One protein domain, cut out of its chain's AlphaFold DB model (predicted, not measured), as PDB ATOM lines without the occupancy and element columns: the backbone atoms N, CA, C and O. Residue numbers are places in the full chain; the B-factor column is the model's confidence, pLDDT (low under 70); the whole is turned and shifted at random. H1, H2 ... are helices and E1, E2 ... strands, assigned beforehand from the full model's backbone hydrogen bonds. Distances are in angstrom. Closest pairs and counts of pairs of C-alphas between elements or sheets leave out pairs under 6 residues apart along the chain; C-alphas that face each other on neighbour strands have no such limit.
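Overview. This is residues 72 to 181, 191 to 226 and 345 to 380 of the 380 residues of the protein "Peptidase M12A domain-containing protein" of Alphaproteobacteria bacterium (UniProt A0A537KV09). A strongly twisted sheet of five strands is covered on one face by two helices at a steep angle to each other, H2 and H6, while the short helices H3, H4 and H5 sit on the opposite face. Beyond the end of H2, H7 packs on residues 129 to 130, and H1 packs across H7 at the far end of the body; residues 86 to 93 stick out, and short H8 sits by edge strand E2. The printed part has 182 residues, with eight named helices and five named strands in the order H1 E1 H2 E2 H3 E3 H4 E4 H5 E5 H6 H7 H8. The sheet, in the order E2 E1 E3 E5 E4, is mixed, and the class is mixed, helices and strands. The whole is compact, with a radius of gyration of the C-alphas of 16.1 A and spans of 47 by 38 by 35 A.

Along the chain. H1, residues 72 to 86, begins at C-alpha 72 at (83.909, 95.829, 73.909) and is 21.3 A long. E1, residues 102 to 107, is 16.1 A long and begins at C-alpha 102 at (88.588, 71.512, 64.520). H2, residues 115 to 130, is the longest helix by residues, 22.1 A long. E2 is residues 133 to 137, H3 residues 139 to 143, E3 residues 151 to 155, H4 residues 156 to 159 and E4 residues 168 to 170. H5 is residues 194 to 198, and E5, residues 202 to 206, is 13.6 A long. H6, residues 212 to 222, is 15.0 A long, and H7, residues 348 to 358, is 15.2 A long. H8, residues 368 to 373, ends at C-alpha 373 at (100.431, 61.639, 67.543).

Arrangement. In the sheet, E2 and E1 are parallel, with N 103 and O 133 at 2.7 A. E1 and E3 are parallel, with N 106 and O 151 at 2.8 A. E3 and E5 are parallel, with N 152 and O 202 at 2.7 A. E5 and E4 are antiparallel at 176 degrees, with N 205 and O 169 at 2.8 A; each of these four pairs of atoms is within hydrogen-bond range. E1, H2, E2 form a strand-helix-strand unit, two parallel neighbour strands with a helix between, and its crossover is right-handed. E2, H3, E3 form a split unit, with E1 between its strands in the sheet, and its crossover is right-handed too. H2 is on the sheet at a height of 7.4 A. H2 and H6 touch at a steep tilt of 63 degrees, the same way, and their closest C-alphas, of Lys 118 and Glu 212, are 4.7 A apart. On the opposite face from H2, H4 lies over E5 at a height of 6.9 A and H5 lies over E3 at a height of 9.2 A. H3, on the same face as H5, only just touches it, with 3 pairs of C-alphas within 8 A, the closest those of Ala 142 and Ala 197 at 5.9 A. H8 is on the sheet, near E2. H7 is not on the sheet; it touches H2 about perpendicular at 82 degrees, through residues 129 to 130 of H2 alone, with the C-alphas of Thr 130 and Gln 351 closest at 5.7 A. H1 touches H7 at a steep tilt of 58 degrees, the same way, with the C-alphas of Thr 81 and Ser 356 closest at 4.5 A; H1 and H2 are apart. Every O i to N i+4 pair is within hydrogen-bond range in H1, H2, H5, H6 and H8; H7 has 6 of 7, H3 has 0 of 1 but 2 of 2 O i to N i+3 pairs, and H4 is too short for an O i to N i+4 pair.

Size, cuts and confidence. The two C-alphas farthest apart, of Asp 72 and Thr 192, are 49.9 A apart. Residues 182 to 190 are not printed, with 17.2 A between C-alphas 181 and 191, and residues 227 to 344 are not printed, with 16.8 A between C-alphas 226 and 345. Of the links that are printed whole, H1 to E1 is the long one, with 15 residues. The mean pLDDT of the printed part is 90.3; residues 86 to 94, 180 to 181 and 380 are under 70.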
ATOM      1  N   ASP A  72      85.071  95.191  74.542       90.19
ATOM      2  CA  ASP A  72      83.909  95.829  73.909       90.19
ATOM      3  C   ASP A  72      83.619  95.235  72.520       90.19
ATOM      4  O   ASP A  72      82.474  94.897  72.210       90.19
ATOM      5  N   ASP A  73      84.654  95.024  71.700       89.56
ATOM      6  CA  ASP A  73      84.512  94.381  70.390       89.56
ATOM      7  C   ASP A  73      83.990  92.936  70.538       89.56
ATOM      8  O   ASP A  73      83.046  92.538  69.850       89.56
ATOM      9  N   GLN A  74      84.542  92.152  71.472       91.19
ATOM     10  CA  GLN A  74      84.064  90.793  71.748       91.19
ATOM     11  C   GLN A  74      82.620  90.786  72.258       91.19
ATOM     12  O   GLN A  74      81.837  89.915  71.872       91.19
ATOM     13  N   TYR A  75      82.255  91.734  73.122       90.50
ATOM     14  CA  TYR A  75      80.893  91.886  73.628       90.50
ATOM     15  C   TYR A  75      79.903  92.175  72.493       90.50
ATOM     16  O   TYR A  75      78.867  91.511  72.400       90.50
ATOM     17  N   LYS A  76      80.242  93.088  71.574       87.38
ATOM     18  CA  LYS A  76      79.428  93.389  70.386       87.38
ATOM     19  C   LYS A  76      79.211  92.159  69.512       87.38
ATOM     20  O   LYS A  76      78.064  91.855  69.185       87.38
ATOM     21  N   ILE A  77      80.270  91.415  69.186       87.06
ATOM     22  CA  ILE A  77      80.144  90.183  68.391       87.06
ATOM     23  C   ILE A  77      79.258  89.174  69.111       87.06
ATOM     24  O   ILE A  77      78.338  88.640  68.503       87.06
ATOM     25  N   LYS A  78      79.483  88.941  70.411       87.19
ATOM     26  CA  LYS A  78      78.670  88.010  71.209       87.19
ATOM     27  C   LYS A  78      77.194  88.408  71.215       87.19
ATOM     28  O   LYS A  78      76.338  87.532  71.112       87.19
ATOM     29  N   ASN A  79      76.883  89.701  71.289       86.00
ATOM     30  CA  ASN A  79      75.509  90.197  71.213       86.00
ATOM     31  C   ASN A  79      74.876  89.973  69.836       86.00
ATOM     32  O   ASN A  79      73.735  89.509  69.765       86.00
ATOM     33  N   ILE A  80      75.609  90.251  68.751       83.56
ATOM     34  CA  ILE A  80      75.153  89.955  67.385       83.56
ATOM     35  C   ILE A  80      74.902  88.450  67.265       83.56
ATOM     36  O   ILE A  80      73.786  88.035  66.980       83.56
ATOM     37  N   THR A  81      75.895  87.629  67.598       81.81
ATOM     38  CA  THR A  81      75.810  86.166  67.628       81.81
ATOM     39  C   THR A  81      74.586  85.668  68.407       81.81
ATOM     40  O   THR A  81      73.840  84.840  67.892       81.81
ATOM     41  N   LYS A  82      74.331  86.183  69.615       81.06
ATOM     42  CA  LYS A  82      73.162  85.801  70.426       81.06
ATOM     43  C   LYS A  82      71.844  86.155  69.739       81.06
ATOM     44  O   LYS A  82      70.907  85.363  69.778       81.06
ATOM     45  N   THR A  83      71.779  87.324  69.108       80.00
ATOM     46  CA  THR A  83      70.601  87.758  68.343       80.00
ATOM     47  C   THR A  83      70.341  86.799  67.181       80.00
ATOM     48  O   THR A  83      69.233  86.290  67.047       80.00
ATOM     49  N   LEU A  84      71.386  86.440  66.430       75.75
ATOM     50  CA  LEU A  84      71.308  85.509  65.298       75.75
ATOM     51  C   LEU A  84      70.870  84.091  65.684       75.75
ATOM     52  O   LEU A  84      70.220  83.404  64.897       75.75
ATOM     53  N   ILE A  85      71.234  83.632  66.882       70.94
ATOM     54  CA  ILE A  85      70.805  82.325  67.394       70.94
ATOM     55  C   ILE A  85      69.295  82.314  67.669       70.94
ATOM     56  O   ILE A  85      68.642  81.308  67.409       70.94
ATOM     57  N   ASN A  86      68.732  83.421  68.156       66.94
ATOM     58  CA  ASN A  86      67.332  83.492  68.579       66.94
ATOM     59  C   ASN A  86      66.331  83.648  67.420       66.94
ATOM     60  O   ASN A  86      65.151  83.361  67.594       66.94
ATOM     61  N   GLU A  87      66.774  84.095  66.246       63.88
ATOM     62  CA  GLU A  87      65.901  84.388  65.098       63.88
ATOM     63  C   GLU A  87      65.590  83.177  64.198       63.88
ATOM     64  O   GLU A  87      65.010  83.324  63.121       63.88
ATOM     65  N   THR A  88      65.966  81.955  64.589       57.31
ATOM     66  CA  THR A  88      65.840  80.788  63.706       57.31
ATOM     67  C   THR A  88      64.380  80.434  63.402       57.31
ATOM     68  O   THR A  88      63.647  79.963  64.271       57.31
ATOM     69  N   GLY A  89      63.981  80.626  62.140       51.31
ATOM     70  CA  GLY A  89      62.723  80.143  61.569       51.31
ATOM     71  C   GLY A  89      62.664  78.613  61.383       51.31
ATOM     72  O   GLY A  89      63.589  77.895  61.769       51.31
ATOM     73  N   PRO A  90      61.569  78.087  60.799       46.16
ATOM     74  CA  PRO A  90      61.296  76.650  60.734       46.16
ATOM     75  C   PRO A  90      62.344  75.874  59.915       46.16
ATOM     76  O   PRO A  90      62.557  76.144  58.734       46.16
ATOM     77  N   GLN A  91      62.959  74.870  60.548       51.41
ATOM     78  CA  GLN A  91      63.962  73.975  59.963       51.41
ATOM     79  C   GLN A  91      63.279  72.851  59.170       51.41
ATOM     80  O   GLN A  91      62.666  71.973  59.769       51.41
ATOM     81  N   THR A  92      63.368  72.836  57.835       46.94
ATOM     82  CA  THR A  92      62.723  71.763  57.033       46.94
ATOM     83  C   THR A  92      63.683  70.886  56.224       46.94
ATOM     84  O   THR A  92      63.235  69.993  55.518       46.94
ATOM     85  N   ALA A  93      64.994  71.105  56.342       52.91
ATOM     86  CA  ALA A  93      66.076  70.150  56.048       52.91
ATOM     87  C   ALA A  93      67.380  70.745  56.599       52.91
ATOM     88  O   ALA A  93      67.557  71.964  56.601       52.91
ATOM     89  N   ILE A  94      68.265  69.907  57.121       68.00
ATOM     90  CA  ILE A  94      69.392  70.351  57.939       68.00
ATOM     91  C   ILE A  94      70.641  70.263  57.064       68.00
ATOM     92  O   ILE A  94      71.113  69.158  56.794       68.00
ATOM     93  N   ILE A  95      71.181  71.407  56.612       80.94
ATOM     94  CA  ILE A  95      72.607  71.438  56.264       80.94
ATOM     95  C   ILE A  95      73.320  70.946  57.513       80.94
ATOM     96  O   ILE A  95      73.224  71.550  58.584       80.94
ATOM     97  N   LYS A  96      73.962  69.793  57.393       89.31
ATOM     98  CA  LYS A  96      74.661  69.177  58.503       89.31
ATOM     99  C   LYS A  96      75.873  70.048  58.816       89.31
ATOM    100  O   LYS A  96      76.792  70.141  58.013       89.31
ATOM    101  N   LEU A  97      75.851  70.718  59.960       92.00
ATOM    102  CA  LEU A  97      77.014  71.451  60.449       92.00
ATOM    103  C   LEU A  97      78.065  70.472  60.975       92.00
ATOM    104  O   LEU A  97      77.758  69.310  61.262       92.00
ATOM    105  N   TRP A  98      79.301  70.946  61.102       95.12
ATOM    106  CA  TRP A  98      80.341  70.177  61.774       95.12
ATOM    107  C   TRP A  98      80.024  70.080  63.267       95.12
ATOM    108  O   TRP A  98      79.674  71.070  63.907       95.12
ATOM    109  N   ASP A  99      80.169  68.887  63.824       94.62
ATOM    110  CA  ASP A  99      80.064  68.596  65.260       94.62
ATOM    111  C   ASP A  99      81.392  68.856  66.003       94.62
ATOM    112  O   ASP A  99      81.551  68.472  67.160       94.62
ATOM    113  N   THR A 100      82.345  69.521  65.346       95.62
ATOM    114  CA  THR A 100      83.641  69.951  65.881       95.62
ATOM    115  C   THR A 100      84.012  71.319  65.313       95.62
ATOM    116  O   THR A 100      83.693  71.638  64.165       95.62
ATOM    117  N   ARG A 101      84.732  72.133  66.092       96.06
ATOM    118  CA  ARG A 101      85.398  73.349  65.589       96.06
ATOM    119  C   ARG A 101      86.760  73.094  64.962       96.06
ATOM    120  O   ARG A 101      87.297  74.003  64.333       96.06
ATOM    121  N   THR A 102      87.327  71.908  65.147       97.25
ATOM    122  CA  THR A 102      88.588  71.512  64.520       97.25
ATOM    123  C   THR A 102      88.276  70.523  63.405       97.25
ATOM    124  O   THR A 102      88.000  69.354  63.655       97.25
ATOM    125  N   ILE A 103      88.267  71.022  62.174       97.81
ATOM    126  CA  ILE A 103      87.823  70.313  60.979       97.81
ATOM    127  C   ILE A 103      89.035  69.675  60.300       97.81
ATOM    128  O   ILE A 103      89.940  70.392  59.856       97.81
ATOM    129  N   PRO A 104      89.083  68.339  60.183       97.94
ATOM    130  CA  PRO A 104      90.149  67.690  59.449       97.94
ATOM    131  C   PRO A 104      89.939  67.879  57.944       97.94
ATOM    132  O   PRO A 104      88.819  67.753  57.437       97.94
ATOM    133  N   TYR A 105      91.022  68.133  57.214       98.44
ATOM    134  CA  TYR A 105      90.997  68.195  55.758       98.44
ATOM    135  C   TYR A 105      92.130  67.397  55.119       98.44
ATOM    136  O   TYR A 105      93.221  67.278  55.666       98.44
ATOM    137  N   TYR A 106      91.864  66.862  53.935       97.94
ATOM    138  CA  TYR A 106      92.817  66.172  53.078       97.94
ATOM    139  C   TYR A 106      93.008  66.977  51.794       97.94
ATOM    140  O   TYR A 106      92.032  67.487  51.241       97.94
ATOM    141  N   VAL A 107      94.248  67.079  51.315       98.19
ATOM    142  CA  VAL A 107      94.568  67.707  50.026       98.19
ATOM    143  C   VAL A 107      94.976  66.629  49.035       98.19
ATOM    144  O   VAL A 107      95.912  65.879  49.301       98.19
ATOM    145  N   ASP A 108      94.275  66.585  47.907       97.38
ATOM    146  CA  ASP A 108      94.563  65.718  46.768       97.38
ATOM    147  C   ASP A 108      96.014  65.887  46.295       97.38
ATOM    148  O   ASP A 108      96.505  67.005  46.109       97.38
ATOM    149  N   SER A 109      96.696  64.767  46.093       97.06
ATOM    150  CA  SER A 109      98.097  64.680  45.687       97.06
ATOM    151  C   SER A 109      98.355  65.268  44.301       97.06
ATOM    152  O   SER A 109      99.475  65.684  44.004       97.06
ATOM    153  N   GLY A 110      97.326  65.339  43.458       96.38
ATOM    154  CA  GLY A 110      97.365  65.975  42.153       96.38
ATOM    155  C   GLY A 110      97.111  67.482  42.182       96.38
ATOM    156  O   GLY A 110      97.224  68.109  41.125       96.38
ATOM    157  N   LEU A 111      96.746  68.079  43.321       97.25
ATOM    158  CA  LEU A 111      96.520  69.521  43.415       97.25
ATOM    159  C   LEU A 111      97.832  70.296  43.203       97.25
ATOM    160  O   LEU A 111      98.891  69.885  43.673       97.25
ATOM    161  N   SER A 112      97.771  71.436  42.502       97.31
ATOM    162  CA  SER A 112      98.968  72.246  42.232       97.31
ATOM    163  C   SER A 112      99.653  72.671  43.535       97.31
ATOM    164  O   SER A 112      99.015  73.208  44.445       97.31
ATOM    165  N   ALA A 113     100.974  72.487  43.605       97.75
ATOM    166  CA  ALA A 113     101.776  72.873  44.765       97.75
ATOM    167  C   ALA A 113     101.681  74.381  45.072       97.75
ATOM    168  O   ALA A 113     101.826  74.781  46.227       97.75
ATOM    169  N   SER A 114     101.378  75.212  44.066       97.88
ATOM    170  CA  SER A 114     101.183  76.660  44.219       97.88
ATOM    171  C   SER A 114      99.951  77.025  45.062       97.88
ATOM    172  O   SER A 114      99.886  78.126  45.614       97.88
ATOM    173  N   LEU A 115      98.986  76.108  45.203       97.88
ATOM    174  CA  LEU A 115      97.792  76.296  46.027       97.88
ATOM    175  C   LEU A 115      98.032  75.968  47.503       97.88
ATOM    176  O   LEU A 115      97.334  76.517  48.351       97.88
ATOM    177  N   LEU A 116      99.019  75.128  47.842       97.75
ATOM    178  CA  LEU A 116      99.241  74.690  49.227       97.75
ATOM    179  C   LEU A 116      99.510  75.859  50.193       97.75
ATOM    180  O   LEU A 116      98.862  75.902  51.243       97.75
ATOM    181  N   PRO A 117     100.373  76.845  49.860       98.19
ATOM    182  CA  PRO A 117     100.554  78.016  50.713       98.19
ATOM    183  C   PRO A 117      99.274  78.847  50.841       98.19
ATOM    184  O   PRO A 117      98.968  79.319  51.928       98.19
ATOM    185  N   LYS A 118      98.486  78.981  49.764       97.88
ATOM    186  CA  LYS A 118      97.234  79.755  49.776       97.88
ATOM    187  C   LYS A 118      96.156  79.091  50.635       97.88
ATOM    188  O   LYS A 118      95.445  79.787  51.352       97.88
ATOM    189  N   ILE A 119      96.061  77.757  50.598       98.12
ATOM    190  CA  ILE A 119      95.180  76.976  51.479       98.12
ATOM    191  C   ILE A 119      95.581  77.203  52.933       98.12
ATOM    192  O   ILE A 119      94.722  77.529  53.748       98.12
ATOM    193  N   LYS A 120      96.879  77.089  53.246       97.75
ATOM    194  CA  LYS A 120      97.392  77.341  54.596       97.75
ATOM    195  C   LYS A 120      97.001  78.744  55.075       97.75
ATOM    196  O   LYS A 120      96.307  78.853  56.085       97.75
ATOM    197  N   THR A 121      97.317  79.780  54.299       97.19
ATOM    198  CA  THR A 121      96.938  81.167  54.611       97.19
ATOM    199  C   THR A 121      95.431  81.317  54.820       97.19
ATOM    200  O   THR A 121      95.008  81.910  55.806       97.19
ATOM    201  N   ALA A 122      94.593  80.756  53.943       97.31
ATOM    202  CA  ALA A 122      93.137  80.842  54.073       97.31
ATOM    203  C   ALA A 122      92.626  80.192  55.371       97.31
ATOM    204  O   ALA A 122      91.802  80.775  56.078       97.31
ATOM    205  N   THR A 123      93.142  79.007  55.720       97.69
ATOM    206  CA  THR A 123      92.774  78.314  56.965       97.69
ATOM    207  C   THR A 123      93.232  79.063  58.218       97.69
ATOM    208  O   THR A 123      92.488  79.116  59.197       97.69
ATOM    209  N   GLU A 124      94.411  79.691  58.183       96.88
ATOM    210  CA  GLU A 124      94.924  80.539  59.264       96.88
ATOM    211  C   GLU A 124      94.065  81.797  59.426       96.88
ATOM    212  O   GLU A 124      93.589  82.072  60.527       96.88
ATOM    213  N   LEU A 125      93.768  82.502  58.327       96.00
ATOM    214  CA  LEU A 125      92.916  83.694  58.334       96.00
ATOM    215  C   LEU A 125      91.532  83.403  58.927       96.00
ATOM    216  O   LEU A 125      91.004  84.231  59.683       96.00
ATOM    217  N   LEU A 126      90.953  82.246  58.590       96.62
ATOM    218  CA  LEU A 126      89.668  81.797  59.117       96.62
ATOM    219  C   LEU A 126      89.753  81.487  60.613       96.62
ATOM    220  O   LEU A 126      88.917  81.974  61.378       96.62
ATOM    221  N   TYR A 127      90.767  80.729  61.042       97.12
ATOM    222  CA  TYR A 127      90.971  80.376  62.447       97.12
ATOM    223  C   TYR A 127      91.175  81.608  63.322       97.12
ATOM    224  O   TYR A 127      90.485  81.766  64.332       97.12
ATOM    225  N   GLU A 128      92.065  82.510  62.908       96.06
ATOM    226  CA  GLU A 128      92.366  83.743  63.630       96.06
ATOM    227  C   GLU A 128      91.108  84.550  63.919       96.06
ATOM    228  O   GLU A 128      91.003  85.139  64.986       96.06
ATOM    229  N   ARG A 129      90.147  84.580  62.991       95.31
ATOM    230  CA  ARG A 129      88.941  85.408  63.102       95.31
ATOM    231  C   ARG A 129      87.775  84.665  63.747       95.31
ATOM    232  O   ARG A 129      87.009  85.275  64.481       95.31
ATOM    233  N   THR A 130      87.625  83.369  63.509       95.50
ATOM    234  CA  THR A 130      86.384  82.642  63.848       95.50
ATOM    235  C   THR A 130      86.565  81.531  64.871       95.50
ATOM    236  O   THR A 130      85.578  80.939  65.303       95.50
ATOM    237  N   LEU A 131      87.806  81.229  65.264       96.19
ATOM    238  CA  LEU A 131      88.162  80.096  66.124       96.19
ATOM    239  C   LEU A 131      87.833  78.717  65.526       96.19
ATOM    240  O   LEU A 131      88.000  77.708  66.216       96.19
ATOM    241  N   VAL A 132      87.390  78.650  64.265       97.25
ATOM    242  CA  VAL A 132      87.226  77.398  63.521       97.25
ATOM    243  C   VAL A 132      88.570  77.030  62.913       97.25
ATOM    244  O   VAL A 132      89.128  77.768  62.103       97.25
ATOM    245  N   LYS A 133      89.119  75.901  63.343       97.31
ATOM    246  CA  LYS A 133      90.452  75.443  62.969       97.31
ATOM    247  C   LYS A 133      90.336  74.378  61.890       97.31
ATOM    248  O   LYS A 133      89.581  73.431  62.052       97.31
ATOM    249  N   PHE A 134      91.129  74.488  60.834       97.81
ATOM    250  CA  PHE A 134      91.308  73.409  59.867       97.81
ATOM    251  C   PHE A 134      92.657  72.729  60.120       97.81
ATOM    252  O   PHE A 134      93.666  73.403  60.347       97.81
ATOM    253  N   VAL A 135      92.670  71.398  60.134       97.81
ATOM    254  CA  VAL A 135      93.874  70.590  60.379       97.81
ATOM    255  C   VAL A 135      94.114  69.687  59.186       97.81
ATOM    256  O   VAL A 135      93.243  68.901  58.813       97.81
ATOM    257  N   LYS A 136      95.299  69.800  58.587       98.12
ATOM    258  CA  LYS A 136      95.678  68.968  57.451       98.12
ATOM    259  C   LYS A 136      95.938  67.545  57.923       98.12
ATOM    260  O   LYS A 136      96.643  67.330  58.904       98.12
ATOM    261  N   CYS A 137      95.403  66.577  57.201       98.12
ATOM    262  CA  CYS A 137      95.610  65.160  57.437       98.12
ATOM    263  C   CYS A 137      95.971  64.450  56.130       98.12
ATOM    264  O   CYS A 137      95.771  64.976  55.032       98.12
ATOM    265  N   ASN A 138      96.521  63.246  56.247       97.25
ATOM    266  CA  ASN A 138      96.763  62.360  55.115       97.25
ATOM    267  C   ASN A 138      95.507  61.533  54.780       97.25
ATOM    268  O   ASN A 138      94.478  61.621  55.452       97.25
ATOM    269  N   LEU A 139      95.592  60.701  53.738       96.19
ATOM    270  CA  LEU A 139      94.467  59.896  53.248       96.19
ATOM    271  C   LEU A 139      93.892  58.938  54.315       96.19
ATOM    272  O   LEU A 139      92.723  58.558  54.246       96.19
ATOM    273  N   GLY A 140      94.685  58.587  55.333       95.38
ATOM    274  CA  GLY A 140      94.281  57.749  56.461       95.38
ATOM    275  C   GLY A 140      93.072  58.287  57.230       95.38
ATOM    276  O   GLY A 140      92.268  57.488  57.707       95.38
ATOM    277  N   ILE A 141      92.852  59.611  57.244       95.81
ATOM    278  CA  ILE A 141      91.702  60.250  57.913       95.81
ATOM    279  C   ILE A 141      90.348  59.702  57.444       95.81
ATOM    280  O   ILE A 141      89.371  59.620  58.200       95.81
ATOM    281  N   ALA A 142      90.290  59.264  56.187       92.69
ATOM    282  CA  ALA A 142      89.090  58.714  55.589       92.69
ATOM    283  C   ALA A 142      88.705  57.357  56.227       92.69
ATOM    284  O   ALA A 142      87.525  56.998  56.252       92.69
ATOM    285  N   ASN A 143      89.674  56.643  56.813       93.19
ATOM    286  CA  ASN A 143      89.492  55.364  57.501       93.19
ATOM    287  C   ASN A 143      89.345  55.498  59.032       93.19
ATOM    288  O   ASN A 143      88.953  54.531  59.685       93.19
ATOM    289  N   GLU A 144      89.604  56.677  59.610       94.69
ATOM    290  CA  GLU A 144      89.543  56.884  61.063       94.69
ATOM    291  C   GLU A 144      88.115  56.795  61.610       94.69
ATOM    292  O   GLU A 144      87.237  57.570  61.227       94.69
ATOM    293  N   LYS A 145      87.872  55.857  62.532       91.88
ATOM    294  CA  LYS A 145      86.526  55.594  63.076       91.88
ATOM    295  C   LYS A 145      85.990  56.729  63.952       91.88
ATOM    296  O   LYS A 145      84.781  56.908  63.996       91.88
ATOM    297  N   ALA A 146      86.874  57.458  64.635       91.94
ATOM    298  CA  ALA A 146      86.511  58.549  65.543       91.94
ATOM    299  C   ALA A 146      86.081  59.836  64.815       91.94
ATOM    300  O   ALA A 146      85.506  60.732  65.418       91.94
ATOM    301  N   VAL A 147      86.358  59.926  63.515       94.38
ATOM    302  CA  VAL A 147      86.076  61.108  62.699       94.38
ATOM    303  C   VAL A 147      84.762  60.880  61.964       94.38
ATOM    304  O   VAL A 147      84.654  59.912  61.211       94.38
ATOM    305  N   ASN A 148      83.778  61.764  62.129       95.12
ATOM    306  CA  ASN A 148      82.477  61.631  61.458       95.12
ATOM    307  C   ASN A 148      82.478  62.208  60.034       95.12
ATOM    308  O   ASN A 148      81.772  61.695  59.163       95.12
ATOM    309  N   GLY A 149      83.303  63.223  59.769       96.00
ATOM    310  CA  GLY A 149      83.440  63.888  58.471       96.00
ATOM    311  C   GLY A 149      84.841  64.468  58.271       96.00
ATOM    312  O   GLY A 149      85.593  64.632  59.226       96.00
ATOM    313  N   PHE A 150      85.201  64.781  57.029       97.56
ATOM    314  CA  PHE A 150      86.425  65.518  56.687       97.56
ATOM    315  C   PHE A 150      86.226  66.278  55.371       97.56
ATOM    316  O   PHE A 150      85.347  65.922  54.577       97.56
ATOM    317  N   LEU A 151      87.008  67.337  55.164       98.00
ATOM    318  CA  LEU A 151      87.007  68.110  53.925       98.00
ATOM    319  C   LEU A 151      88.057  67.551  52.957       98.00
ATOM    320  O   LEU A 151      89.235  67.474  53.280       98.00
ATOM    321  N   TYR A 152      87.640  67.174  51.762       97.81
ATOM    322  CA  TYR A 152      88.491  66.781  50.650       97.81
ATOM    323  C   TYR A 152      88.708  67.981  49.726       97.81
ATOM    324  O   TYR A 152      87.749  68.485  49.141       97.81
ATOM    325  N   ILE A 153      89.953  68.416  49.558       98.12
ATOM    326  CA  ILE A 153      90.330  69.531  48.685       98.12
ATOM    327  C   ILE A 153      91.047  68.973  47.457       98.12
ATOM    328  O   ILE A 153      92.116  68.386  47.598       98.12
ATOM    329  N   GLY A 154      90.501  69.172  46.259       97.25
ATOM    330  CA  GLY A 154      91.133  68.715  45.018       97.25
ATOM    331  C   GLY A 154      90.881  69.637  43.829       97.25
ATOM    332  O   GLY A 154      90.567  70.818  43.999       97.25
ATOM    333  N   LYS A 155      91.079  69.124  42.612       96.81
ATOM    334  CA  LYS A 155      90.995  69.937  41.392       96.81
ATOM    335  C   LYS A 155      89.554  70.328  41.095       96.81
ATOM    336  O   LYS A 155      88.628  69.535  41.261       96.81
ATOM    337  N   PHE A 156      89.376  71.538  40.580       94.88
ATOM    338  CA  PHE A 156      88.078  72.042  40.143       94.88
ATOM    339  C   PHE A 156      87.356  71.073  39.196       94.88
ATOM    340  O   PHE A 156      86.188  70.751  39.407       94.88
ATOM    341  N   ASP A 157      88.068  70.550  38.197       93.38
ATOM    342  CA  ASP A 157      87.488  69.689  37.163       93.38
ATOM    343  C   ASP A 157      86.994  68.337  37.688       93.38
ATOM    344  O   ASP A 157      86.218  67.666  37.007       93.38
ATOM    345  N   ASP A 158      87.379  67.929  38.897       91.69
ATOM    346  CA  ASP A 158      86.929  66.665  39.481       91.69
ATOM    347  C   ASP A 158      85.551  66.791  40.146       91.69
ATOM    348  O   ASP A 158      84.779  65.831  40.158       91.69
ATOM    349  N   PHE A 159      85.196  67.986  40.631       89.50
ATOM    350  CA  PHE A 159      83.990  68.202  41.446       89.50
ATOM    351  C   PHE A 159      83.001  69.193  40.832       89.50
ATOM    352  O   PHE A 159      81.788  69.038  40.977       89.50
ATOM    353  N   CYS A 160      83.499  70.192  40.106       90.38
ATOM    354  CA  CYS A 160      82.738  71.382  39.742       90.38
ATOM    355  C   CYS A 160      82.268  71.387  38.278       90.38
ATOM    356  O   CYS A 160      81.844  72.423  37.776       90.38
ATOM    357  N   ARG A 161      82.282  70.241  37.572       84.38
ATOM    358  CA  ARG A 161      81.952  70.156  36.125       84.38
ATOM    359  C   ARG A 161      80.585  70.729  35.748       84.38
ATOM    360  O   ARG A 161      80.389  71.163  34.620       84.38
ATOM    361  N   LYS A 162      79.632  70.715  36.683       86.31
ATOM    362  CA  LYS A 162      78.284  71.266  36.477       86.31
ATOM    363  C   LYS A 162      78.243  72.797  36.534       86.31
ATOM    364  O   LYS A 162      77.214  73.375  36.211       86.31
ATOM    365  N   LEU A 163      79.339  73.439  36.937       84.81
ATOM    366  CA  LEU A 163      79.460  74.876  37.172       84.81
ATOM    367  C   LEU A 163      80.640  75.455  36.366       84.81
ATOM    368  O   LEU A 163      81.563  76.006  36.958       84.81
ATOM    369  N   PRO A 164      80.654  75.343  35.022       77.50
ATOM    370  CA  PRO A 164      81.832  75.662  34.202       77.50
ATOM    371  C   PRO A 164      82.317  77.116  34.332       77.50
ATOM    372  O   PRO A 164      83.499  77.393  34.137       77.50
ATOM    373  N   ASN A 165      81.423  78.032  34.713       83.75
ATOM    374  CA  ASN A 165      81.733  79.449  34.898       83.75
ATOM    375  C   ASN A 165      82.220  79.792  36.315       83.75
ATOM    376  O   ASN A 165      82.588  80.938  36.563       83.75
ATOM    377  N   SER A 166      82.224  78.832  37.245       85.56
ATOM    378  CA  SER A 166      82.669  79.085  38.615       85.56
ATOM    379  C   SER A 166      84.193  79.108  38.714       85.56
ATOM    380  O   SER A 166      84.888  78.383  37.998       85.56
ATOM    381  N   GLY A 167      84.734  79.946  39.598       86.56
ATOM    382  CA  GLY A 167      86.171  79.990  39.897       86.56
ATOM    383  C   GLY A 167      86.623  78.853  40.815       86.56
ATOM    384  O   GLY A 167      87.745  78.374  40.685       86.56
ATOM    385  N   ALA A 168      85.737  78.412  41.704       91.38
ATOM    386  CA  ALA A 168      85.916  77.317  42.650       91.38
ATOM    387  C   ALA A 168      84.537  76.714  42.998       91.38
ATOM    388  O   ALA A 168      83.517  77.180  42.482       91.38
ATOM    389  N   CYS A 169      84.476  75.633  43.772       92.81
ATOM    390  CA  CYS A 169      83.208  75.192  44.358       92.81
ATOM    391  C   CYS A 169      83.417  74.367  45.628       92.81
ATOM    392  O   CYS A 169      84.418  73.658  45.746       92.81
ATOM    393  N   ALA A 170      82.427  74.368  46.517       91.12
ATOM    394  CA  ALA A 170      82.416  73.536  47.710       91.12
ATOM    395  C   ALA A 170      81.037  72.937  48.019       91.12
ATOM    396  O   ALA A 170      79.973  73.463  47.680       91.12
ATOM    397  N   SER A 171      81.070  71.795  48.703       89.56
ATOM    398  CA  SER A 171      79.906  71.227  49.379       89.56
ATOM    399  C   SER A 171      79.477  72.131  50.534       89.56
ATOM    400  O   SER A 171      80.316  72.713  51.212       89.56
ATOM    401  N   HIS A 172      78.172  72.212  50.796       88.94
ATOM    402  CA  HIS A 172      77.656  73.008  51.908       88.94
ATOM    403  C   HIS A 172      77.632  72.177  53.193       88.94
ATOM    404  O   HIS A 172      76.824  71.254  53.322       88.94
ATOM    405  N   GLY A 173      78.498  72.517  54.147       91.88
ATOM    406  CA  GLY A 173      78.564  71.855  55.449       91.88
ATOM    407  C   GLY A 173      79.300  70.509  55.448       91.88
ATOM    408  O   GLY A 173      80.072  70.162  54.549       91.88
ATOM    409  N   MET A 174      79.051  69.736  56.500       94.31
ATOM    410  CA  MET A 174      79.647  68.433  56.752       94.31
ATOM    411  C   MET A 174      78.900  67.316  56.022       94.31
ATOM    412  O   MET A 174      77.712  67.081  56.234       94.31
ATOM    413  N   LYS A 175      79.634  66.520  55.254       93.19
ATOM    414  CA  LYS A 175      79.183  65.217  54.781       93.19
ATOM    415  C   LYS A 175      79.660  64.144  55.747       93.19
ATOM    416  O   LYS A 175      80.853  63.970  55.982       93.19
ATOM    417  N   GLU A 176      78.710  63.415  56.313       91.94
ATOM    418  CA  GLU A 176      79.014  62.308  57.212       91.94
ATOM    419  C   GLU A 176      79.588  61.137  56.397       91.94
ATOM    420  O   GLU A 176      78.927  60.653  55.474       91.94
ATOM    421  N   LYS A 177      80.773  60.623  56.750       86.44
ATOM    422  CA  LYS A 177      81.467  59.552  56.001       86.44
ATOM    423  C   LYS A 177      80.614  58.299  55.758       86.44
ATOM    424  O   LYS A 177      80.887  57.529  54.838       86.44
ATOM    425  N   ASN A 178      79.587  58.090  56.584       79.12
ATOM    426  CA  ASN A 178      78.752  56.892  56.627       79.12
ATOM    427  C   ASN A 178      77.353  57.073  56.016       79.12
ATOM    428  O   ASN A 178      76.599  56.105  55.978       79.12
ATOM    429  N   THR A 179      77.010  58.270  55.525       72.62
ATOM    430  CA  THR A 179      75.657  58.595  55.021       72.62
ATOM    431  C   THR A 179      75.375  58.170  53.584       72.62
ATOM    432  O   THR A 179      74.272  58.403  53.095       72.62
ATOM    433  N   LEU A 180      76.306  57.489  52.904       60.19
ATOM    434  CA  LEU A 180      75.990  56.765  51.667       60.19
ATOM    435  C   LEU A 180      75.103  55.558  52.012       60.19
ATOM    436  O   LEU A 180      75.555  54.421  52.142       60.19
ATOM    437  N   SER A 181      73.819  55.852  52.173       44.41
ATOM    438  CA  SER A 181      72.701  55.043  52.665       44.41
ATOM    439  C   SER A 181      72.358  53.802  51.827       44.41
ATOM    440  O   SER A 181      71.356  53.149  52.094       44.41
ATOM    441  N   ILE A 191      89.538  52.525  52.321       80.19
ATOM    442  CA  ILE A 191      89.757  53.601  51.362       80.19
ATOM    443  C   ILE A 191      91.258  53.672  51.137       80.19
ATOM    444  O   ILE A 191      92.002  54.120  52.006       80.19
ATOM    445  N   THR A 192      91.691  53.213  49.973       84.75
ATOM    446  CA  THR A 192      93.098  53.259  49.561       84.75
ATOM    447  C   THR A 192      93.320  54.209  48.389       84.75
ATOM    448  O   THR A 192      94.420  54.259  47.851       84.75
ATOM    449  N   SER A 193      92.282  54.934  47.960       91.19
ATOM    450  CA  SER A 193      92.357  55.861  46.836       91.19
ATOM    451  C   SER A 193      91.684  57.193  47.139       91.19
ATOM    452  O   SER A 193      90.685  57.281  47.854       91.19
ATOM    453  N   GLU A 194      92.230  58.226  46.519       92.25
ATOM    454  CA  GLU A 194      91.758  59.607  46.549       92.25
ATOM    455  C   GLU A 194      90.326  59.755  46.036       92.25
ATOM    456  O   GLU A 194      89.485  60.371  46.689       92.25
ATOM    457  N   LYS A 195      89.995  59.055  44.944       91.38
ATOM    458  CA  LYS A 195      88.624  58.980  44.428       91.38
ATOM    459  C   LYS A 195      87.632  58.462  45.477       91.38
ATOM    460  O   LYS A 195      86.560  59.028  45.646       91.38
ATOM    461  N   ALA A 196      87.978  57.396  46.199       89.25
ATOM    462  CA  ALA A 196      87.091  56.852  47.227       89.25
ATOM    463  C   ALA A 196      86.997  57.769  48.464       89.25
ATOM    464  O   ALA A 196      85.968  57.785  49.141       89.25
ATOM    465  N   ALA A 197      88.046  58.540  48.762       90.31
ATOM    466  CA  ALA A 197      88.008  59.546  49.817       90.31
ATOM    467  C   ALA A 197      87.100  60.729  49.444       90.31
ATOM    468  O   ALA A 197      86.259  61.116  50.259       90.31
ATOM    469  N   SER A 198      87.187  61.251  48.218       91.56
ATOM    470  CA  SER A 198      86.335  62.363  47.769       91.56
ATOM    471  C   SER A 198      84.846  61.994  47.725       91.56
ATOM    472  O   SER A 198      83.978  62.822  47.995       91.56
ATOM    473  N   GLU A 199      84.523  60.719  47.504       90.62
ATOM    474  CA  GLU A 199      83.153  60.204  47.594       90.62
ATOM    475  C   GLU A 199      82.602  60.164  49.033       90.62
ATOM    476  O   GLU A 199      81.379  60.145  49.206       90.62
ATOM    477  N   ARG A 200      83.451  60.189  50.070       89.69
ATOM    478  CA  ARG A 200      83.041  60.096  51.488       89.69
ATOM    479  C   ARG A 200      83.185  61.396  52.283       89.69
ATOM    480  O   ARG A 200      82.470  61.553  53.267       89.69
ATOM    481  N   GLY A 201      84.069  62.305  51.879       92.38
ATOM    482  CA  GLY A 201      84.231  63.625  52.502       92.38
ATOM    483  C   GLY A 201      83.329  64.702  51.890       92.38
ATOM    484  O   GLY A 201      82.787  64.528  50.794       92.38
ATOM    485  N   SER A 202      83.184  65.832  52.590       95.38
ATOM    486  CA  SER A 202      82.760  67.084  51.942       95.38
ATOM    487  C   SER A 202      83.814  67.454  50.909       95.38
ATOM    488  O   SER A 202      84.991  67.234  51.163       95.38
ATOM    489  N   THR A 203      83.437  67.994  49.757       96.25
ATOM    490  CA  THR A 203      84.404  68.299  48.691       96.25
ATOM    491  C   THR A 203      84.555  69.794  48.465       96.25
ATOM    492  O   THR A 203      83.580  70.536  48.573       96.25
ATOM    493  N   MET A 204      85.767  70.211  48.104       97.50
ATOM    494  CA  MET A 204      86.107  71.543  47.613       97.50
ATOM    495  C   MET A 204      87.022  71.412  46.389       97.50
ATOM    496  O   MET A 204      88.047  70.730  46.444       97.50
ATOM    497  N   GLY A 205      86.638  72.034  45.278       97.19
ATOM    498  CA  GLY A 205      87.379  72.038  44.021       97.19
ATOM    499  C   GLY A 205      88.006  73.399  43.742       97.19
ATOM    500  O   GLY A 205      87.298  74.405  43.716       97.19
ATOM    501  N   LEU A 206      89.317  73.419  43.494       97.44
ATOM    502  CA  LEU A 206      90.097  74.640  43.271       97.44
ATOM    503  C   LEU A 206      90.748  74.681  41.880       97.44
ATOM    504  O   LEU A 206      91.175  73.653  41.342       97.44
ATOM    505  N   LYS A 207      90.856  75.888  41.319       96.50
ATOM    506  CA  LYS A 207      91.677  76.229  40.148       96.50
ATOM    507  C   LYS A 207      93.016  76.810  40.594       96.50
ATOM    508  O   LYS A 207      93.125  77.392  41.669       96.50
ATOM    509  N   GLU A 208      94.042  76.676  39.759       96.00
ATOM    510  CA  GLU A 208      95.409  77.121  40.070       96.00
ATOM    511  C   GLU A 208      95.523  78.635  40.342       96.00
ATOM    512  O   GLU A 208      96.309  79.080  41.187       96.00
ATOM    513  N   ASP A 209      94.689  79.429  39.675       95.94
ATOM    514  CA  ASP A 209      94.630  80.883  39.803       95.94
ATOM    515  C   ASP A 209      93.795  81.368  40.999       95.94
ATOM    516  O   ASP A 209      93.772  82.569  41.273       95.94
ATOM    517  N   ASN A 210      93.153  80.469  41.757       95.94
ATOM    518  CA  ASN A 210      92.412  80.857  42.956       95.94
ATOM    519  C   ASN A 210      93.328  81.555  43.969       95.94
ATOM    520  O   ASN A 210      94.473  81.150  44.196       95.94
ATOM    521  N   THR A 211      92.815  82.617  44.585       95.81
ATOM    522  CA  THR A 211      93.489  83.338  45.669       95.81
ATOM    523  C   THR A 211      93.145  82.707  47.015       95.81
ATOM    524  O   THR A 211      92.190  81.939  47.136       95.81
ATOM    525  N   GLU A 212      93.888  83.064  48.056       95.88
ATOM    526  CA  GLU A 212      93.581  82.708  49.442       95.88
ATOM    527  C   GLU A 212      92.166  83.145  49.866       95.88
ATOM    528  O   GLU A 212      91.525  82.449  50.645       95.88
ATOM    529  N   TYR A 213      91.624  84.228  49.298       94.12
ATOM    530  CA  TYR A 213      90.265  84.694  49.591       94.12
ATOM    531  C   TYR A 213      89.189  83.904  48.852       94.12
ATOM    532  O   TYR A 213      88.142  83.621  49.428       94.12
ATOM    533  N   THR A 214      89.456  83.476  47.614       94.56
ATOM    534  CA  THR A 214      88.592  82.493  46.947       94.56
ATOM    535  C   THR A 214      88.563  81.193  47.747       94.56
ATOM    536  O   THR A 214      87.497  80.642  47.978       94.56
ATOM    537  N   ILE A 215      89.709  80.731  48.251       97.25
ATOM    538  CA  ILE A 215      89.754  79.530  49.092       97.25
ATOM    539  C   ILE A 215      89.006  79.761  50.413       97.25
ATOM    540  O   ILE A 215      88.245  78.896  50.837       97.25
ATOM    541  N   LEU A 216      89.163  80.925  51.048       96.81
ATOM    542  CA  LEU A 216      88.438  81.289  52.269       96.81
ATOM    543  C   LEU A 216      86.913  81.264  52.068       96.81
ATOM    544  O   LEU A 216      86.206  80.729  52.918       96.81
ATOM    545  N   HIS A 217      86.417  81.780  50.941       95.69
ATOM    546  CA  HIS A 217      85.005  81.712  50.552       95.69
ATOM    547  C   HIS A 217      84.492  80.263  50.506       95.69
ATOM    548  O   HIS A 217      83.494  79.917  51.138       95.69
ATOM    549  N   GLU A 218      85.223  79.376  49.832       96.69
ATOM    550  CA  GLU A 218      84.847  77.962  49.718       96.69
ATOM    551  C   GLU A 218      84.972  77.187  51.047       96.69
ATOM    552  O   GLU A 218      84.187  76.273  51.334       96.69
ATOM    553  N   LEU A 219      85.918  77.569  51.913       97.75
ATOM    554  CA  LEU A 219      85.992  77.041  53.278       97.75
ATOM    555  C   LEU A 219      84.737  77.412  54.075       97.75
ATOM    556  O   LEU A 219      84.206  76.569  54.796       97.75
ATOM    557  N   ILE A 220      84.218  78.631  53.920       96.31
ATOM    558  CA  ILE A 220      82.990  79.079  54.591       96.31
ATOM    559  C   ILE A 220      81.759  78.345  54.043       96.31
ATOM    560  O   ILE A 220      80.910  77.919  54.831       96.31
ATOM    561  N   HIS A 221      81.689  78.067  52.736       95.06
ATOM    562  CA  HIS A 221      80.690  77.130  52.201       95.06
ATOM    563  C   HIS A 221      80.770  75.759  52.865       95.06
ATOM    564  O   HIS A 221      79.754  75.218  53.313       95.06
ATOM    565  N   SER A 222      81.984  75.236  53.034       95.88
ATOM    566  CA  SER A 222      82.215  73.961  53.719       95.88
ATOM    567  C   SER A 222      81.756  73.982  55.182       95.88
ATOM    568  O   SER A 222      81.465  72.925  55.730       95.88
ATOM    569  N   LEU A 223      81.606  75.153  55.815       95.50
ATOM    570  CA  LEU A 223      81.008  75.307  57.149       95.50
ATOM    571  C   LEU A 223      79.471  75.344  57.153       95.50
ATOM    572  O   LEU A 223      78.874  75.316  58.231       95.50
ATOM    573  N   GLY A 224      78.829  75.376  55.984       91.75
ATOM    574  CA  GLY A 224      77.373  75.340  55.828       91.75
ATOM    575  C   GLY A 224      76.718  76.691  55.543       91.75
ATOM    576  O   GLY A 224      75.498  76.804  55.661       91.75
ATOM    577  N   PHE A 225      77.494  77.708  55.174       91.00
ATOM    578  CA  PHE A 225      76.964  79.015  54.785       91.00
ATOM    579  C   PHE A 225      76.742  79.074  53.272       91.00
ATOM    580  O   PHE A 225      77.487  78.467  52.506       91.00
ATOM    581  N   ALA A 226      75.696  79.774  52.839       89.38
ATOM    582  CA  ALA A 226      75.430  80.012  51.423       89.38
ATOM    583  C   ALA A 226      75.813  81.442  51.039       89.38
ATOM    584  O   ALA A 226      76.277  82.218  51.877       89.38
ATOM    585  N   CYS A 345      88.943  90.348  52.272       82.94
ATOM    586  CA  CYS A 345      88.795  89.892  53.652       82.94
ATOM    587  C   CYS A 345      87.424  89.346  54.023       82.94
ATOM    588  O   CYS A 345      86.439  89.523  53.325       82.94
ATOM    589  N   LEU A 346      87.415  88.665  55.171       89.75
ATOM    590  CA  LEU A 346      86.226  88.273  55.913       89.75
ATOM    591  C   LEU A 346      85.587  89.514  56.544       89.75
ATOM    592  O   LEU A 346      86.285  90.257  57.247       89.75
ATOM    593  N   SER A 347      84.286  89.714  56.351       88.81
ATOM    594  CA  SER A 347      83.576  90.793  57.032       88.81
ATOM    595  C   SER A 347      83.395  90.464  58.519       88.81
ATOM    596  O   SER A 347      83.508  89.317  58.967       88.81
ATOM    597  N   MET A 348      83.084  91.470  59.335       87.00
ATOM    598  CA  MET A 348      82.710  91.200  60.722       87.00
ATOM    599  C   MET A 348      81.393  90.414  60.823       87.00
ATOM    600  O   MET A 348      81.233  89.595  61.728       87.00
ATOM    601  N   LEU A 349      80.434  90.657  59.930       87.69
ATOM    602  CA  LEU A 349      79.167  89.933  59.973       87.69
ATOM    603  C   LEU A 349      79.367  88.464  59.596       87.69
ATOM    604  O   LEU A 349      78.788  87.613  60.267       87.69
ATOM    605  N   ASP A 350      80.265  88.155  58.655       91.19
ATOM    606  CA  ASP A 350      80.707  86.782  58.389       91.19
ATOM    607  C   ASP A 350      81.307  86.151  59.653       91.19
ATOM    608  O   ASP A 350      80.931  85.049  60.053       91.19
ATOM    609  N   GLN A 351      82.201  86.874  60.338       92.81
ATOM    610  CA  GLN A 351      82.813  86.425  61.590       92.81
ATOM    611  C   GLN A 351      81.760  86.126  62.671       92.81
ATOM    612  O   GLN A 351      81.779  85.049  63.271       92.81
ATOM    613  N   ALA A 352      80.824  87.048  62.912       90.00
ATOM    614  CA  ALA A 352      79.764  86.895  63.908       90.00
ATOM    615  C   ALA A 352      78.784  85.766  63.548       90.00
ATOM    616  O   ALA A 352      78.332  85.034  64.435       90.00
ATOM    617  N   LEU A 353      78.483  85.606  62.259       90.00
ATOM    618  CA  LEU A 353      77.623  84.553  61.735       90.00
ATOM    619  C   LEU A 353      78.271  83.172  61.915       90.00
ATOM    620  O   LEU A 353      77.619  82.269  62.444       90.00
ATOM    621  N   ILE A 354      79.556  83.016  61.587       93.56
ATOM    622  CA  ILE A 354      80.301  81.765  61.811       93.56
ATOM    623  C   ILE A 354      80.365  81.438  63.305       93.56
ATOM    624  O   ILE A 354      80.014  80.328  63.717       93.56
ATOM    625  N   LEU A 355      80.727  82.415  64.139       92.12
ATOM    626  CA  LEU A 355      80.752  82.242  65.593       92.12
ATOM    627  C   LEU A 355      79.374  81.865  66.143       92.12
ATOM    628  O   LEU A 355      79.287  80.997  67.003       92.12
ATOM    629  N   SER A 356      78.280  82.412  65.607       89.06
ATOM    630  CA  SER A 356      76.929  82.049  66.058       89.06
ATOM    631  C   SER A 356      76.575  80.577  65.897       89.06
ATOM    632  O   SER A 356      75.705  80.076  66.605       89.06
ATOM    633  N   ARG A 357      77.274  79.872  65.005       88.50
ATOM    634  CA  ARG A 357      77.069  78.441  64.767       88.50
ATOM    635  C   ARG A 357      78.061  77.575  65.509       88.50
ATOM    636  O   ARG A 357      77.691  76.507  65.980       88.50
ATOM    637  N   TYR A 358      79.297  78.038  65.623       92.50
ATOM    638  CA  TYR A 358      80.395  77.201  66.082       92.50
ATOM    639  C   TYR A 358      80.894  77.542  67.487       92.50
ATOM    640  O   TYR A 358      81.624  76.747  68.069       92.50
ATOM    641  N   PHE A 359      80.496  78.666  68.089       88.62
ATOM    642  CA  PHE A 359      81.022  79.079  69.396       88.62
ATOM    643  C   PHE A 359      80.705  78.081  70.519       88.62
ATOM    644  O   PHE A 359      81.549  77.853  71.386       88.62
ATOM    645  N   THR A 360      79.523  77.460  70.475       86.88
ATOM    646  CA  THR A 360      79.086  76.425  71.426       86.88
ATOM    647  C   THR A 360      79.460  75.008  70.997       86.88
ATOM    648  O   THR A 360      79.200  74.073  71.744       86.88
ATOM    649  N   VAL A 361      80.029  74.831  69.802       90.19
ATOM    650  CA  VAL A 361      80.482  73.521  69.326       90.19
ATOM    651  C   VAL A 361      81.807  73.192  70.007       90.19
ATOM    652  O   VAL A 361      82.704  74.043  70.129       90.19
ATOM    653  N   ASP A 362      81.930  71.952  70.463       92.62
ATOM    654  CA  ASP A 362      83.139  71.463  71.107       92.62
ATOM    655  C   ASP A 362      84.356  71.622  70.193       92.62
ATOM    656  O   ASP A 362      84.284  71.531  68.964       92.62
ATOM    657  N   LYS A 363      85.499  71.935  70.811       91.38
ATOM    658  CA  LYS A 363      86.699  72.309  70.061       91.38
ATOM    659  C   LYS A 363      87.194  71.167  69.176       91.38
ATOM    660  O   LYS A 363      87.579  71.430  68.043       91.38
ATOM    661  N   ASP A 364      87.219  69.950  69.704       93.19
ATOM    662  CA  ASP A 364      87.812  68.788  69.044       93.19
ATOM    663  C   ASP A 364      87.118  67.496  69.499       93.19
ATOM    664  O   ASP A 364      87.608  66.782  70.371       93.19
ATOM    665  N   THR A 365      85.942  67.206  68.938       94.38
ATOM    666  CA  THR A 365      85.201  65.968  69.251       94.38
ATOM    667  C   THR A 365      85.810  64.722  68.608       94.38
ATOM    668  O   THR A 365      85.414  63.608  68.943       94.38
ATOM    669  N   TYR A 366      86.780  64.888  67.704       94.56
ATOM    670  CA  TYR A 366      87.397  63.797  66.949       94.56
ATOM    671  C   TYR A 366      88.753  63.348  67.507       94.56
ATOM    672  O   TYR A 366      89.353  62.439  66.933       94.56
ATOM    673  N   ASP A 367      89.237  63.970  68.589       94.75
ATOM    674  CA  ASP A 367      90.581  63.746  69.139       94.75
ATOM    675  C   ASP A 367      91.670  63.871  68.055       94.75
ATOM    676  O   ASP A 367      92.503  62.984  67.829       94.75
ATOM    677  N   LEU A 368      91.654  64.991  67.326       92.50
ATOM    678  CA  LEU A 368      92.642  65.249  66.280       92.50
ATOM    679  C   LEU A 368      94.057  65.366  66.851       92.50
ATOM    680  O   LEU A 368      95.009  65.029  66.153       92.50
ATOM    681  N   ALA A 369      94.208  65.753  68.122       91.69
ATOM    682  CA  ALA A 369      95.489  65.677  68.823       91.69
ATOM    683  C   ALA A 369      96.038  64.236  68.864       91.69
ATOM    684  O   ALA A 369      97.196  64.008  68.496       91.69
ATOM    685  N   GLY A 370      95.207  63.254  69.227       93.88
ATOM    686  CA  GLY A 370      95.567  61.838  69.162       93.88
ATOM    687  C   GLY A 370      95.897  61.371  67.740       93.88
ATOM    688  O   GLY A 370      96.815  60.568  67.546       93.88
ATOM    689  N   LEU A 371      95.210  61.897  66.720       94.50
ATOM    690  CA  LEU A 371      95.526  61.612  65.311       94.50
ATOM    691  C   LEU A 371      96.837  62.253  64.841       94.50
ATOM    692  O   LEU A 371      97.535  61.658  64.014       94.50
ATOM    693  N   THR A 372      97.217  63.407  65.386       94.25
ATOM    694  CA  THR A 372      98.539  64.001  65.162       94.25
ATOM    695  C   THR A 372      99.638  63.113  65.738       94.25
ATOM    696  O   THR A 372     100.612  62.820  65.045       94.25
ATOM    697  N   SER A 373      99.467  62.585  66.955       94.94
ATOM    698  CA  SER A 373     100.431  61.639  67.543       94.94
ATOM    699  C   SER A 373     100.576  60.340  66.739       94.94
ATOM    700  O   SER A 373     101.644  59.735  66.742       94.94
ATOM    701  N   LYS A 374      99.528  59.921  66.018       95.50
ATOM    702  CA  LYS A 374      99.552  58.762  65.106       95.50
ATOM    703  C   LYS A 374     100.135  59.075  63.721       95.50
ATOM    704  O   LYS A 374     100.217  58.175  62.889       95.50
ATOM    705  N   GLY A 375     100.492  60.330  63.442       95.38
ATOM    706  CA  GLY A 375     100.963  60.768  62.126       95.38
ATOM    707  C   GLY A 375      99.875  60.797  61.047       95.38
ATOM    708  O   GLY A 375     100.194  60.834  59.859       95.38
ATOM    709  N   VAL A 376      98.593  60.757  61.431       96.75
ATOM    710  CA  VAL A 376      97.462  60.877  60.496       96.75
ATOM    711  C   VAL A 376      97.210  62.341  60.152       96.75
ATOM    712  O   VAL A 376      96.950  62.662  58.993       96.75
ATOM    713  N   CYS A 377      97.319  63.220  61.146       97.50
ATOM    714  CA  CYS A 377      97.165  64.661  60.991       97.50
ATOM    715  C   CYS A 377      98.467  65.400  61.310       97.50
ATOM    716  O   CYS A 377      99.314  64.912  62.054       97.50
ATOM    717  N   GLU A 378      98.648  66.576  60.723       95.62
ATOM    718  CA  GLU A 378      99.808  67.426  60.970       95.62
ATOM    719  C   GLU A 378      99.664  68.137  62.325       95.62
ATOM    720  O   GLU A 378      98.557  68.401  62.804       95.62
ATOM    721  N   ALA A 379     100.793  68.422  62.976       88.25
ATOM    722  CA  ALA A 379     100.818  69.377  64.075       88.25
ATOM    723  C   ALA A 379     100.762  70.778  63.454       88.25
ATOM    724  O   ALA A 379     101.642  71.126  62.668       88.25
ATOM    725  N   ASN A 380      99.707  71.537  63.758       69.38
ATOM    726  CA  ASN A 380      99.575  72.918  63.280       69.38
ATOM    727  C   ASN A 380     100.602  73.850  63.914       69.38
ATOM    728  O   ASN A 380     100.819  73.719  65.142       69.38
TER     729      ASN A 380